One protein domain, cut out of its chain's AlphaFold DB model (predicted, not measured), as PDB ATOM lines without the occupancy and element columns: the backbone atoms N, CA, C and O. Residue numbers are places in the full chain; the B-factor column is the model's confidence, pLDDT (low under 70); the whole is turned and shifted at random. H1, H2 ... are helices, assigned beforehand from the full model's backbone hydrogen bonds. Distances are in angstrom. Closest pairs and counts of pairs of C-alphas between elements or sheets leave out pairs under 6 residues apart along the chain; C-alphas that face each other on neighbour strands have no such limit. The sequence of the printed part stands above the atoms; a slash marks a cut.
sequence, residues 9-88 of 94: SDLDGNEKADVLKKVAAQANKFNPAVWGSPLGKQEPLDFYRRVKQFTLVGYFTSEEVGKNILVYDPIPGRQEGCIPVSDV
ATOM      1  N   SER A   9     167.890 176.841 203.370       93.56
ATOM      2  CA  SER A   9     166.718 176.892 202.489       93.56
ATOM      3  C   SER A   9     166.995 176.289 201.107       93.56
ATOM      4  O   SER A   9     166.146 175.555 200.594       93.56
ATOM      5  N   ASP A  10     168.206 176.500 200.582       94.81
ATOM      6  CA  ASP A  10     168.630 176.120 199.226       94.81
ATOM      7  C   ASP A  10     169.178 174.687 199.118       94.81
ATOM      8  O   ASP A  10     169.552 174.241 198.034       94.81
ATOM      9  N   LEU A  11     169.275 173.970 200.240       94.69
ATOM     10  CA  LEU A  11     169.739 172.584 200.272       94.69
ATOM     11  C   LEU A  11     168.661 171.612 199.778       94.69
ATOM     12  O   LEU A  11     167.458 171.833 199.982       94.69
ATOM     13  N   ASP A  12     169.094 170.493 199.202       94.38
ATOM     14  CA  ASP A  12     168.194 169.381 198.894       94.38
ATOM     15  C   ASP A  12     167.761 168.608 200.160       94.38
ATOM     16  O   ASP A  12     168.203 168.884 201.278       94.38
ATOM     17  N   GLY A  13     166.838 167.651 200.011       94.56
ATOM     18  CA  GLY A  13     166.292 166.898 201.145       94.56
ATOM     19  C   GLY A  13     167.331 166.064 201.908       94.56
ATOM     20  O   GLY A  13     167.267 165.985 203.137       94.56
ATOM     21  N   ASN A  14     168.304 165.483 201.206       94.94
ATOM     22  CA  ASN A  14     169.351 164.660 201.811       94.94
ATOM     23  C   ASN A  14     170.399 165.542 202.500       94.94
ATOM     24  O   ASN A  14     170.738 165.298 203.658       94.94
ATOM     25  N   GLU A  15     170.826 166.622 201.842       94.69
ATOM     26  CA  GLU A  15     171.721 167.635 202.413       94.69
ATOM     27  C   GLU A  15     171.116 168.245 203.693       94.69
ATOM     28  O   GLU A  15     171.792 168.363 204.720       94.69
ATOM     29  N   LYS A  16     169.814 168.577 203.681       94.62
ATOM     30  CA  LYS A  16     169.083 169.052 204.871       94.62
ATOM     31  C   LYS A  16     169.098 168.019 205.988       94.62
ATOM     32  O   LYS A  16     169.367 168.374 207.138       94.62
ATOM     33  N   ALA A  17     168.824 166.753 205.674       94.19
ATOM     34  CA  ALA A  17     168.826 165.683 206.665       94.19
ATOM     35  C   ALA A  17     170.199 165.544 207.336       94.19
ATOM     36  O   ALA A  17     170.275 165.418 208.559       94.19
ATOM     37  N   ASP A  18     171.281 165.631 206.568       95.00
ATOM     38  CA  ASP A  18     172.639 165.536 207.102       95.00
ATOM     39  C   ASP A  18     173.009 166.744 207.969       95.00
ATOM     40  O   ASP A  18     173.600 166.577 209.045       95.00
ATOM     41  N   VAL A  19     172.552 167.948 207.600       93.75
ATOM     42  CA  VAL A  19     172.647 169.127 208.474       93.75
ATOM     43  C   VAL A  19     171.950 168.904 209.804       93.75
ATOM     44  O   VAL A  19     172.565 169.086 210.859       93.75
ATOM     45  N   LEU A  20     170.692 168.472 209.777       93.12
ATOM     46  CA  LEU A  20     169.915 168.270 210.995       93.12
ATOM     47  C   LEU A  20     170.499 167.152 211.869       93.12
ATOM     48  O   LEU A  20     170.503 167.293 213.090       93.12
ATOM     49  N   LYS A  21     171.055 166.080 211.285       93.69
ATOM     50  CA  LYS A  21     171.756 165.020 212.036       93.69
ATOM     51  C   LYS A  21     172.988 165.557 212.763       93.69
ATOM     52  O   LYS A  21     173.167 165.261 213.944       93.69
ATOM     53  N   LYS A  22     173.816 166.369 212.096       93.62
ATOM     54  CA  LYS A  22     174.999 166.969 212.730       93.62
ATOM     55  C   LYS A  22     174.609 167.910 213.867       93.62
ATOM     56  O   LYS A  22     175.153 167.794 214.962       93.62
ATOM     57  N   VAL A  23     173.632 168.790 213.634       92.94
ATOM     58  CA  VAL A  23     173.118 169.701 214.669       92.94
ATOM     59  C   VAL A  23     172.516 168.908 215.834       92.94
ATOM     60  O   VAL A  23     172.752 169.242 216.991       92.94
ATOM     61  N   ALA A  24     171.807 167.808 215.559       91.94
ATOM     62  CA  ALA A  24     171.269 166.929 216.593       91.94
ATOM     63  C   ALA A  24     172.349 166.294 217.469       91.94
ATOM     64  O   ALA A  24     172.150 166.169 218.674       91.94
ATOM     65  N   ALA A  25     173.470 165.884 216.875       91.62
ATOM     66  CA  ALA A  25     174.579 165.280 217.606       91.62
ATOM     67  C   ALA A  25     175.292 166.286 218.526       91.62
ATOM     68  O   ALA A  25     175.819 165.894 219.566       91.62
ATOM     69  N   GLN A  26     175.295 167.565 218.145       90.69
ATOM     70  CA  GLN A  26     175.903 168.660 218.905       90.69
ATOM     71  C   GLN A  26     174.959 169.273 219.946       90.69
ATOM     72  O   GLN A  26     175.429 169.947 220.859       90.69
ATOM     73  N   ALA A  27     173.648 169.053 219.815       90.50
ATOM     74  CA  ALA A  27     172.654 169.608 220.721       90.50
ATOM     75  C   ALA A  27     172.845 169.103 222.158       90.50
ATOM     76  O   ALA A  27     173.183 167.940 222.411       90.50
ATOM     77  N   ASN A  28     172.567 169.986 223.111       89.44
ATOM     78  CA  ASN A  28     172.695 169.699 224.523       89.44
ATOM     79  C   ASN A  28     171.781 168.549 224.976       89.44
ATOM     80  O   ASN A  28     170.652 168.377 224.507       89.44
ATOM     81  N   LYS A  29     172.279 167.750 225.921       86.81
ATOM     82  CA  LYS A  29     171.566 166.599 226.486       86.81
ATOM     83  C   LYS A  29     170.997 166.949 227.858       86.81
ATOM     84  O   LYS A  29     171.421 167.911 228.499       86.81
ATOM     85  N   PHE A  30     170.003 166.182 228.293       87.62
ATOM     86  CA  PHE A  30     169.572 166.242 229.683       87.62
ATOM     87  C   PHE A  30     170.636 165.613 230.574       87.62
ATOM     88  O   PHE A  30     171.217 164.581 230.224       87.62
ATOM     89  N   ASN A  31     170.877 166.241 231.717       91.06
ATOM     90  CA  ASN A  31     171.713 165.679 232.755       91.06
ATOM     91  C   ASN A  31     171.059 164.384 233.258       91.06
ATOM     92  O   ASN A  31     169.825 164.297 233.308       91.06
ATOM     93  N   PRO A  32     171.856 163.381 233.655       90.75
ATOM     94  CA  PRO A  32     171.321 162.204 234.319       90.75
ATOM     95  C   PRO A  32     170.506 162.619 235.545       90.75
ATOM     96  O   PRO A  32     170.887 163.547 236.261       90.75
ATOM     97  N   ALA A  33     169.394 161.932 235.787       92.38
ATOM     98  CA  ALA A  33     168.527 162.198 236.924       92.38
ATOM     99  C   ALA A  33     168.512 161.010 237.887       92.38
ATOM    100  O   ALA A  33     168.531 159.854 237.465       92.38
ATOM    101  N   VAL A  34     168.437 161.309 239.182       93.00
ATOM    102  CA  VAL A  34     168.250 160.329 240.255       93.00
ATOM    103  C   VAL A  34     166.935 160.675 240.948       93.00
ATOM    104  O   VAL A  34     166.750 161.808 241.388       93.00
ATOM    105  N   TRP A  35     165.988 159.731 240.975       91.06
ATOM    106  CA  TRP A  35     164.626 159.950 241.499       91.06
ATOM    107  C   TRP A  35     163.923 161.187 240.904       91.06
ATOM    108  O   TRP A  35     163.232 161.924 241.599       91.06
ATOM    109  N   GLY A  36     164.139 161.452 239.611       87.56
ATOM    110  CA  GLY A  36     163.551 162.601 238.909       87.56
ATOM    111  C   GLY A  36     164.254 163.943 239.145       87.56
ATOM    112  O   GLY A  36     163.906 164.921 238.488       87.56
ATOM    113  N   SER A  37     165.271 164.002 240.011       89.31
ATOM    114  CA  SER A  37     166.083 165.208 240.216       89.31
ATOM    115  C   SER A  37     167.346 165.165 239.348       89.31
ATOM    116  O   SER A  37     168.089 164.182 239.427       89.31
ATOM    117  N   PRO A  38     167.621 166.190 238.519       90.00
ATOM    118  CA  PRO A  38     168.824 166.223 237.698       90.00
ATOM    119  C   PRO A  38     170.073 166.341 238.573       90.00
ATOM    120  O   PRO A  38     170.112 167.097 239.546       90.00
ATOM    121  N   LEU A  39     171.123 165.614 238.198       90.75
ATOM    122  CA  LEU A  39     172.445 165.801 238.775       90.75
ATOM    123  C   LEU A  39     173.029 167.115 238.243       90.75
ATOM    124  O   LEU A  39     173.374 167.240 237.066       90.75
ATOM    125  N   GLY A  40     173.125 168.105 239.127       89.62
ATOM    126  CA  GLY A  40     173.656 169.427 238.810       89.62
ATOM    127  C   GLY A  40     172.674 170.335 238.066       89.62
ATOM    128  O   GLY A  40     171.504 170.016 237.856       89.62
ATOM    129  N   LYS A  41     173.166 171.514 237.679       90.62
ATOM    130  CA  LYS A  41     172.370 172.509 236.958       90.62
ATOM    131  C   LYS A  41     172.124 172.040 235.523       90.62
ATOM    132  O   LYS A  41     173.067 171.739 234.795       90.62
ATOM    133  N   GLN A  42     170.858 171.994 235.124       88.19
ATOM    134  CA  GLN A  42     170.472 171.695 233.751       88.19
ATOM    135  C   GLN A  42     170.609 172.949 232.887       88.19
ATOM    136  O   GLN A  42     169.989 173.976 233.171       88.19
ATOM    137  N   GLU A  43     171.371 172.844 231.802       89.62
ATOM    138  CA  GLU A  43     171.448 173.917 230.814       89.62
ATOM    139  C   GLU A  43     170.139 174.024 230.004       89.62
ATOM    140  O   GLU A  43     169.514 172.990 229.714       89.62
ATOM    141  N   PRO A  44     169.713 175.247 229.621       89.31
ATOM    142  CA  PRO A  44     168.494 175.470 228.843       89.31
ATOM    143  C   PRO A  44     168.499 174.713 227.514       89.31
ATOM    144  O   PRO A  44     169.535 174.601 226.873       89.31
ATOM    145  N   LEU A  45     167.339 174.230 227.058       88.00
ATOM    146  CA  LEU A  45     167.214 173.516 225.779       88.00
ATOM    147  C   LEU A  45     167.742 174.351 224.600       88.00
ATOM    148  O   LEU A  45     167.316 175.494 224.409       88.00
ATOM    149  N   ASP A  46     168.567 173.744 223.749       92.44
ATOM    150  CA  ASP A  46     169.006 174.386 222.511       92.44
ATOM    151  C   ASP A  46     167.839 174.606 221.540       92.44
ATOM    152  O   ASP A  46     166.813 173.918 221.575       92.44
ATOM    153  N   PHE A  47     168.008 175.564 220.623       91.62
ATOM    154  CA  PHE A  47     167.014 175.883 219.593       91.62
ATOM    155  C   PHE A  47     166.543 174.641 218.824       91.62
ATOM    156  O   PHE A  47     165.344 174.366 218.788       91.62
ATOM    157  N   TYR A  48     167.479 173.853 218.287       92.31
ATOM    158  CA  TYR A  48     167.151 172.646 217.527       92.31
ATOM    159  C   TYR A  48     166.323 171.651 218.347       92.31
ATOM    160  O   TYR A  48     165.351 171.092 217.846       92.31
ATOM    161  N   ARG A  49     166.668 171.459 219.627       91.94
ATOM    162  CA  ARG A  49     165.967 170.523 220.508       91.94
ATOM    163  C   ARG A  49     164.533 170.966 220.780       91.94
ATOM    164  O   ARG A  49     163.636 170.132 220.720       91.94
ATOM    165  N   ARG A  50     164.311 172.268 220.996       93.19
ATOM    166  CA  ARG A  50     162.964 172.842 221.147       93.19
ATOM    167  C   ARG A  50     162.124 172.637 219.894       93.19
ATOM    168  O   ARG A  50     161.032 172.091 219.991       93.19
ATOM    169  N   VAL A  51     162.646 173.019 218.729       94.88
ATOM    170  CA  VAL A  51     161.927 172.862 217.455       94.88
ATOM    171  C   VAL A  51     161.602 171.393 217.209       94.88
ATOM    172  O   VAL A  51     160.439 171.059 217.014       94.88
ATOM    173  N   LYS A  52     162.593 170.499 217.324       94.00
ATOM    174  CA  LYS A  52     162.389 169.056 217.158       94.00
ATOM    175  C   LYS A  52     161.320 168.519 218.108       94.00
ATOM    176  O   LYS A  52     160.465 167.755 217.677       94.00
ATOM    177  N   GLN A  53     161.352 168.909 219.382       94.00
ATOM    178  CA  GLN A  53     160.365 168.469 220.364       94.00
ATOM    179  C   GLN A  53     158.952 168.914 219.978       94.00
ATOM    180  O   GLN A  53     158.055 168.080 219.940       94.00
ATOM    181  N   PHE A  54     158.753 170.192 219.647       96.50
ATOM    182  CA  PHE A  54     157.436 170.688 219.243       96.50
ATOM    183  C   PHE A  54     156.946 170.055 217.941       96.50
ATOM    184  O   PHE A  54     155.766 169.737 217.841       96.50
ATOM    185  N   THR A  55     157.834 169.808 216.974       96.06
ATOM    186  CA  THR A  55     157.481 169.097 215.739       96.06
ATOM    187  C   THR A  55     157.037 167.667 216.021       96.06
ATOM    188  O   THR A  55     156.025 167.237 215.480       96.06
ATOM    189  N   LEU A  56     157.755 166.931 216.876       94.69
ATOM    190  CA  LEU A  56     157.377 165.561 217.229       94.69
ATOM    191  C   LEU A  56     156.043 165.528 217.971       94.69
ATOM    192  O   LEU A  56     155.182 164.735 217.609       94.69
ATOM    193  N   VAL A  57     155.856 166.403 218.964       95.31
ATOM    194  CA  VAL A  57     154.582 166.509 219.686       95.31
ATOM    195  C   VAL A  57     153.460 166.824 218.702       95.31
ATOM    196  O   VAL A  57     152.522 166.048 218.610       95.31
ATOM    197  N   GLY A  58     153.595 167.882 217.900       95.19
ATOM    198  CA  GLY A  58     152.571 168.273 216.933       95.19
ATOM    199  C   GLY A  58     152.261 167.191 215.899       95.19
ATOM    200  O   GLY A  58     151.103 167.027 215.534       95.19
ATOM    201  N   TYR A  59     153.262 166.426 215.457       94.06
ATOM    202  CA  TYR A  59     153.057 165.307 214.539       94.06
ATOM    203  C   TYR A  59     152.283 164.169 215.210       94.06
ATOM    204  O   TYR A  59     151.216 163.791 214.732       94.06
ATOM    205  N   PHE A  60     152.771 163.657 216.344       91.31
ATOM    206  CA  PHE A  60     152.171 162.499 217.012       91.31
ATOM    207  C   PHE A  60     150.830 162.792 217.690       91.31
ATOM    208  O   PHE A  60     150.088 161.856 217.965       91.31
ATOM    209  N   THR A  61     150.495 164.061 217.932       91.25
ATOM    210  CA  THR A  61     149.175 164.471 218.433       91.25
ATOM    211  C   THR A  61     148.280 165.063 217.345       91.25
ATOM    212  O   THR A  61     147.257 165.668 217.664       91.25
ATOM    213  N   SER A  62     148.670 164.981 216.070       93.62
ATOM    214  CA  SER A  62     147.823 165.464 214.976       93.62
ATOM    215  C   SER A  62     146.671 164.500 214.702       93.62
ATOM    216  O   SER A  62     146.820 163.283 214.816       93.62
ATOM    217  N   GLU A  63     145.526 165.048 214.291       91.62
ATOM    218  CA  GLU A  63     144.347 164.264 213.903       91.62
ATOM    219  C   GLU A  63     144.661 163.274 212.771       91.62
ATOM    220  O   GLU A  63     144.231 162.126 212.820       91.62
ATOM    221  N   GLU A  64     145.454 163.703 211.789       93.50
ATOM    222  CA  GLU A  64     145.883 162.877 210.657       93.50
ATOM    223  C   GLU A  64     146.632 161.623 211.127       93.50
ATOM    224  O   GLU A  64     146.297 160.503 210.744       93.50
ATOM    225  N   VAL A  65     147.618 161.796 212.011       93.00
ATOM    226  CA  VAL A  65     148.401 160.678 212.551       93.00
ATOM    227  C   VAL A  65     147.539 159.796 213.456       93.00
ATOM    228  O   VAL A  65     147.626 158.571 213.361       93.00
ATOM    229  N   GLY A  66     146.675 160.393 214.281       89.81
ATOM    230  CA  GLY A  66     145.760 159.660 215.159       89.81
ATOM    231  C   GLY A  66     144.731 158.807 214.412       89.81
ATOM    232  O   GLY A  66     144.392 157.727 214.883       89.81
ATOM    233  N   LYS A  67     144.255 159.252 213.240       88.12
ATOM    234  CA  LYS A  67     143.237 158.537 212.451       88.12
ATOM    235  C   LYS A  67     143.807 157.530 211.460       88.12
ATOM    236  O   LYS A  67     143.202 156.483 211.254       88.12
ATOM    237  N   ASN A  68     144.926 157.867 210.818       90.88
ATOM    238  CA  ASN A  68     145.399 157.136 209.639       90.88
ATOM    239  C   ASN A  68     146.669 156.315 209.889       90.88
ATOM    240  O   ASN A  68     147.008 155.464 209.068       90.88
ATOM    241  N   ILE A  69     147.388 156.561 210.990       91.44
ATOM    242  CA  ILE A  69     148.644 155.862 211.302       91.44
ATOM    243  C   ILE A  69     148.518 155.063 212.599       91.44
ATOM    244  O   ILE A  69     148.866 153.884 212.624       91.44
ATOM    245  N   LEU A  70     148.055 155.691 213.676       89.75
ATOM    246  CA  LEU A  70     147.916 155.045 214.978       89.75
ATOM    247  C   LEU A  70     146.631 154.211 215.057       89.75
ATOM    248  O   LEU A  70     145.657 154.471 214.356       89.75
ATOM    249  N   VAL A  71     146.633 153.197 215.920       84.88
ATOM    250  CA  VAL A  71     145.451 152.365 216.174       84.88
ATOM    251  C   VAL A  71     144.538 153.091 217.159       84.88
ATOM    252  O   VAL A  71     144.972 153.456 218.251       84.88
ATOM    253  N   TYR A  72     143.275 153.298 216.787       81.12
ATOM    254  CA  TYR A  72     142.271 153.919 217.650       81.12
ATOM    255  C   TYR A  72     141.344 152.862 218.257       81.12
ATOM    256  O   TYR A  72     140.633 152.175 217.524       81.12
ATOM    257  N   ASP A  73     141.337 152.761 219.590       80.06
ATOM    258  CA  ASP A  73     140.353 151.988 220.357       80.06
ATOM    259  C   ASP A  73     139.651 152.905 221.372       80.06
ATOM    260  O   ASP A  73     140.199 153.186 222.440       80.06
ATOM    261  N   PRO A  74     138.449 153.414 221.048       74.62
ATOM    262  CA  PRO A  74     137.739 154.365 221.898       74.62
ATOM    263  C   PRO A  74     137.264 153.762 223.227       74.62
ATOM    264  O   PRO A  74     136.933 154.513 224.146       74.62
ATOM    265  N   ILE A  75     137.162 152.431 223.329       80.38
ATOM    266  CA  ILE A  75     136.688 151.742 224.532       80.38
ATOM    267  C   ILE A  75     137.628 150.566 224.794       80.38
ATOM    268  O   ILE A  75     137.342 149.456 224.341       80.38
ATOM    269  N   PRO A  76     138.722 150.780 225.553       74.56
ATOM    270  CA  PRO A  76     139.692 149.728 225.800       74.56
ATOM    271  C   PRO A  76     139.007 148.541 226.479       74.56
ATOM    272  O   PRO A  76     138.456 148.652 227.579       74.56
ATOM    273  N   GLY A  77     139.009 147.409 225.776       79.75
ATOM    274  CA  GLY A  77     138.455 146.148 226.251       79.75
ATOM    275  C   GLY A  77     139.362 145.457 227.272       79.75
ATOM    276  O   GLY A  77     140.034 146.076 228.098       79.75
ATOM    277  N   ARG A  78     139.398 144.122 227.230       83.56
ATOM    278  CA  ARG A  78     140.298 143.341 228.086       83.56
ATOM    279  C   ARG A  78     141.756 143.640 227.719       83.56
ATOM    280  O   ARG A  78     142.154 143.416 226.583       83.56
ATOM    281  N   GLN A  79     142.559 144.068 228.693       83.44
ATOM    282  CA  GLN A  79     143.997 144.256 228.495       83.44
ATOM    283  C   GLN A  79     144.691 142.901 228.300       83.44
ATOM    284  O   GLN A  79     144.700 142.061 229.204       83.44
ATOM    285  N   GLU A  80     145.301 142.700 227.133       84.81
ATOM    286  CA  GLU A  80     146.104 141.514 226.831       84.81
ATOM    287  C   GLU A  80     147.594 141.853 226.917       84.81
ATOM    288  O   GLU A  80     148.125 142.649 226.143       84.81
ATOM    289  N   GLY A  81     148.278 141.281 227.908       86.75
ATOM    290  CA  GLY A  81     149.721 141.445 228.066       86.75
ATOM    291  C   GLY A  81     150.509 140.528 227.128       86.75
ATOM    292  O   GLY A  81     150.085 139.409 226.853       86.75
ATOM    293  N   CYS A  82     151.695 140.977 226.707       88.44
ATOM    294  CA  CYS A  82     152.696 140.160 226.006       88.44
ATOM    295  C   CYS A  82     152.244 139.543 224.665       88.44
ATOM    296  O   CYS A  82     152.730 138.475 224.294       88.44
ATOM    297  N   ILE A  83     151.355 140.211 223.925       89.19
ATOM    298  CA  ILE A  83     151.004 139.819 222.553       89.19
ATOM    299  C   ILE A  83     152.105 140.224 221.551       89.19
ATOM    300  O   ILE A  83     152.785 141.237 221.765       89.19
ATOM    301  N   PRO A  84     152.317 139.461 220.463       90.12
ATOM    302  CA  PRO A  84     153.236 139.846 219.396       90.12
ATOM    303  C   PRO A  84     152.847 141.184 218.750       90.12
ATOM    304  O   PRO A  84     151.688 141.411 218.419       90.12
ATOM    305  N   VAL A  85     153.828 142.057 218.491       85.62
ATOM    306  CA  VAL A  85     153.599 143.362 217.826       85.62
ATOM    307  C   VAL A  85     152.973 143.192 216.435       85.62
ATOM    308  O   VAL A  85     152.177 144.028 216.013       85.62
ATOM    309  N   SER A  86     153.283 142.090 215.744       89.69
ATOM    310  CA  SER A  86     152.701 141.735 214.442       89.69
ATOM    311  C   SER A  86     151.178 141.650 214.454       89.69
ATOM    312  O   SER A  86     150.559 141.893 213.422       89.69
ATOM    313  N   ASP A  87     150.591 141.318 215.601       86.88
ATOM    314  CA  ASP A  87     149.163 141.031 215.724       86.88
ATOM    315  C   ASP A  87     148.358 142.318 215.966       86.88
ATOM    316  O   ASP A  87     147.152 142.356 215.738       86.88
ATOM    317  N   VAL A  88     149.038 143.385 216.399       84.31
ATOM    318  CA  VAL A  88     148.457 144.691 216.755       84.31
ATOM    319  C   VAL A  88     148.765 145.762 215.708       84.31
ATOM    320  O   VAL A  88     147.988 146.691 215.509       84.31
TER     321      VAL A  88
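This is residues 9 to 88 of the 94 residues of the protein "Gluconate 2-dehydrogenase subunit 3 family protein" of Saprospiraceae bacterium (UniProt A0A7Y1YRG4). Two long helices, H1 and H2, meet near their ends as an L; a long loop, residues 27 to 46, folds back on itself beyond the corner, and residues 72 to 87 stick out past short H3. Of 80 printed residues, 38, under half, are in named helices, H1 to H4 in order; with no named strand, the class is all helix. The whole is extended, with radius of gyration of the C-alphas 18.7 A and spans 44 by 43 by 23 A.

Look where H1, residues 13 to 26, only just touches H2, residues 47 to 60, with 3 pairs of C-alphas within 8 A; the closest are Ala 24 and Tyr 48, 7.1 A. They run opposite ways at a steep tilt of 62 degrees. H3, residues 63 to 68, is close to H2 but not clearly touching: C-alphas 59 and 65, the closest, are 6.9 A apart. H4, residues 85 to 88, is apart from the others. Every O i to N i+4 pair is within hydrogen-bond range in H1, H2 and H3; H4 is too short for one.

Find C-alpha 13 at (166.292, 166.898, 201.145); H1 runs 20.3 A from there. H2 spans 20.2 A, H3 8.4 A and H4 5.4 A, ending at C-alpha 88, (148.457, 144.691, 216.755).

The C-alphas farthest apart, Asp 10 and Arg 78, are 52.1 A apart. Links H1 to H2 and H3 to H4 are long. The printed part has no cut, and no printed residue is under 70 in pLDDT.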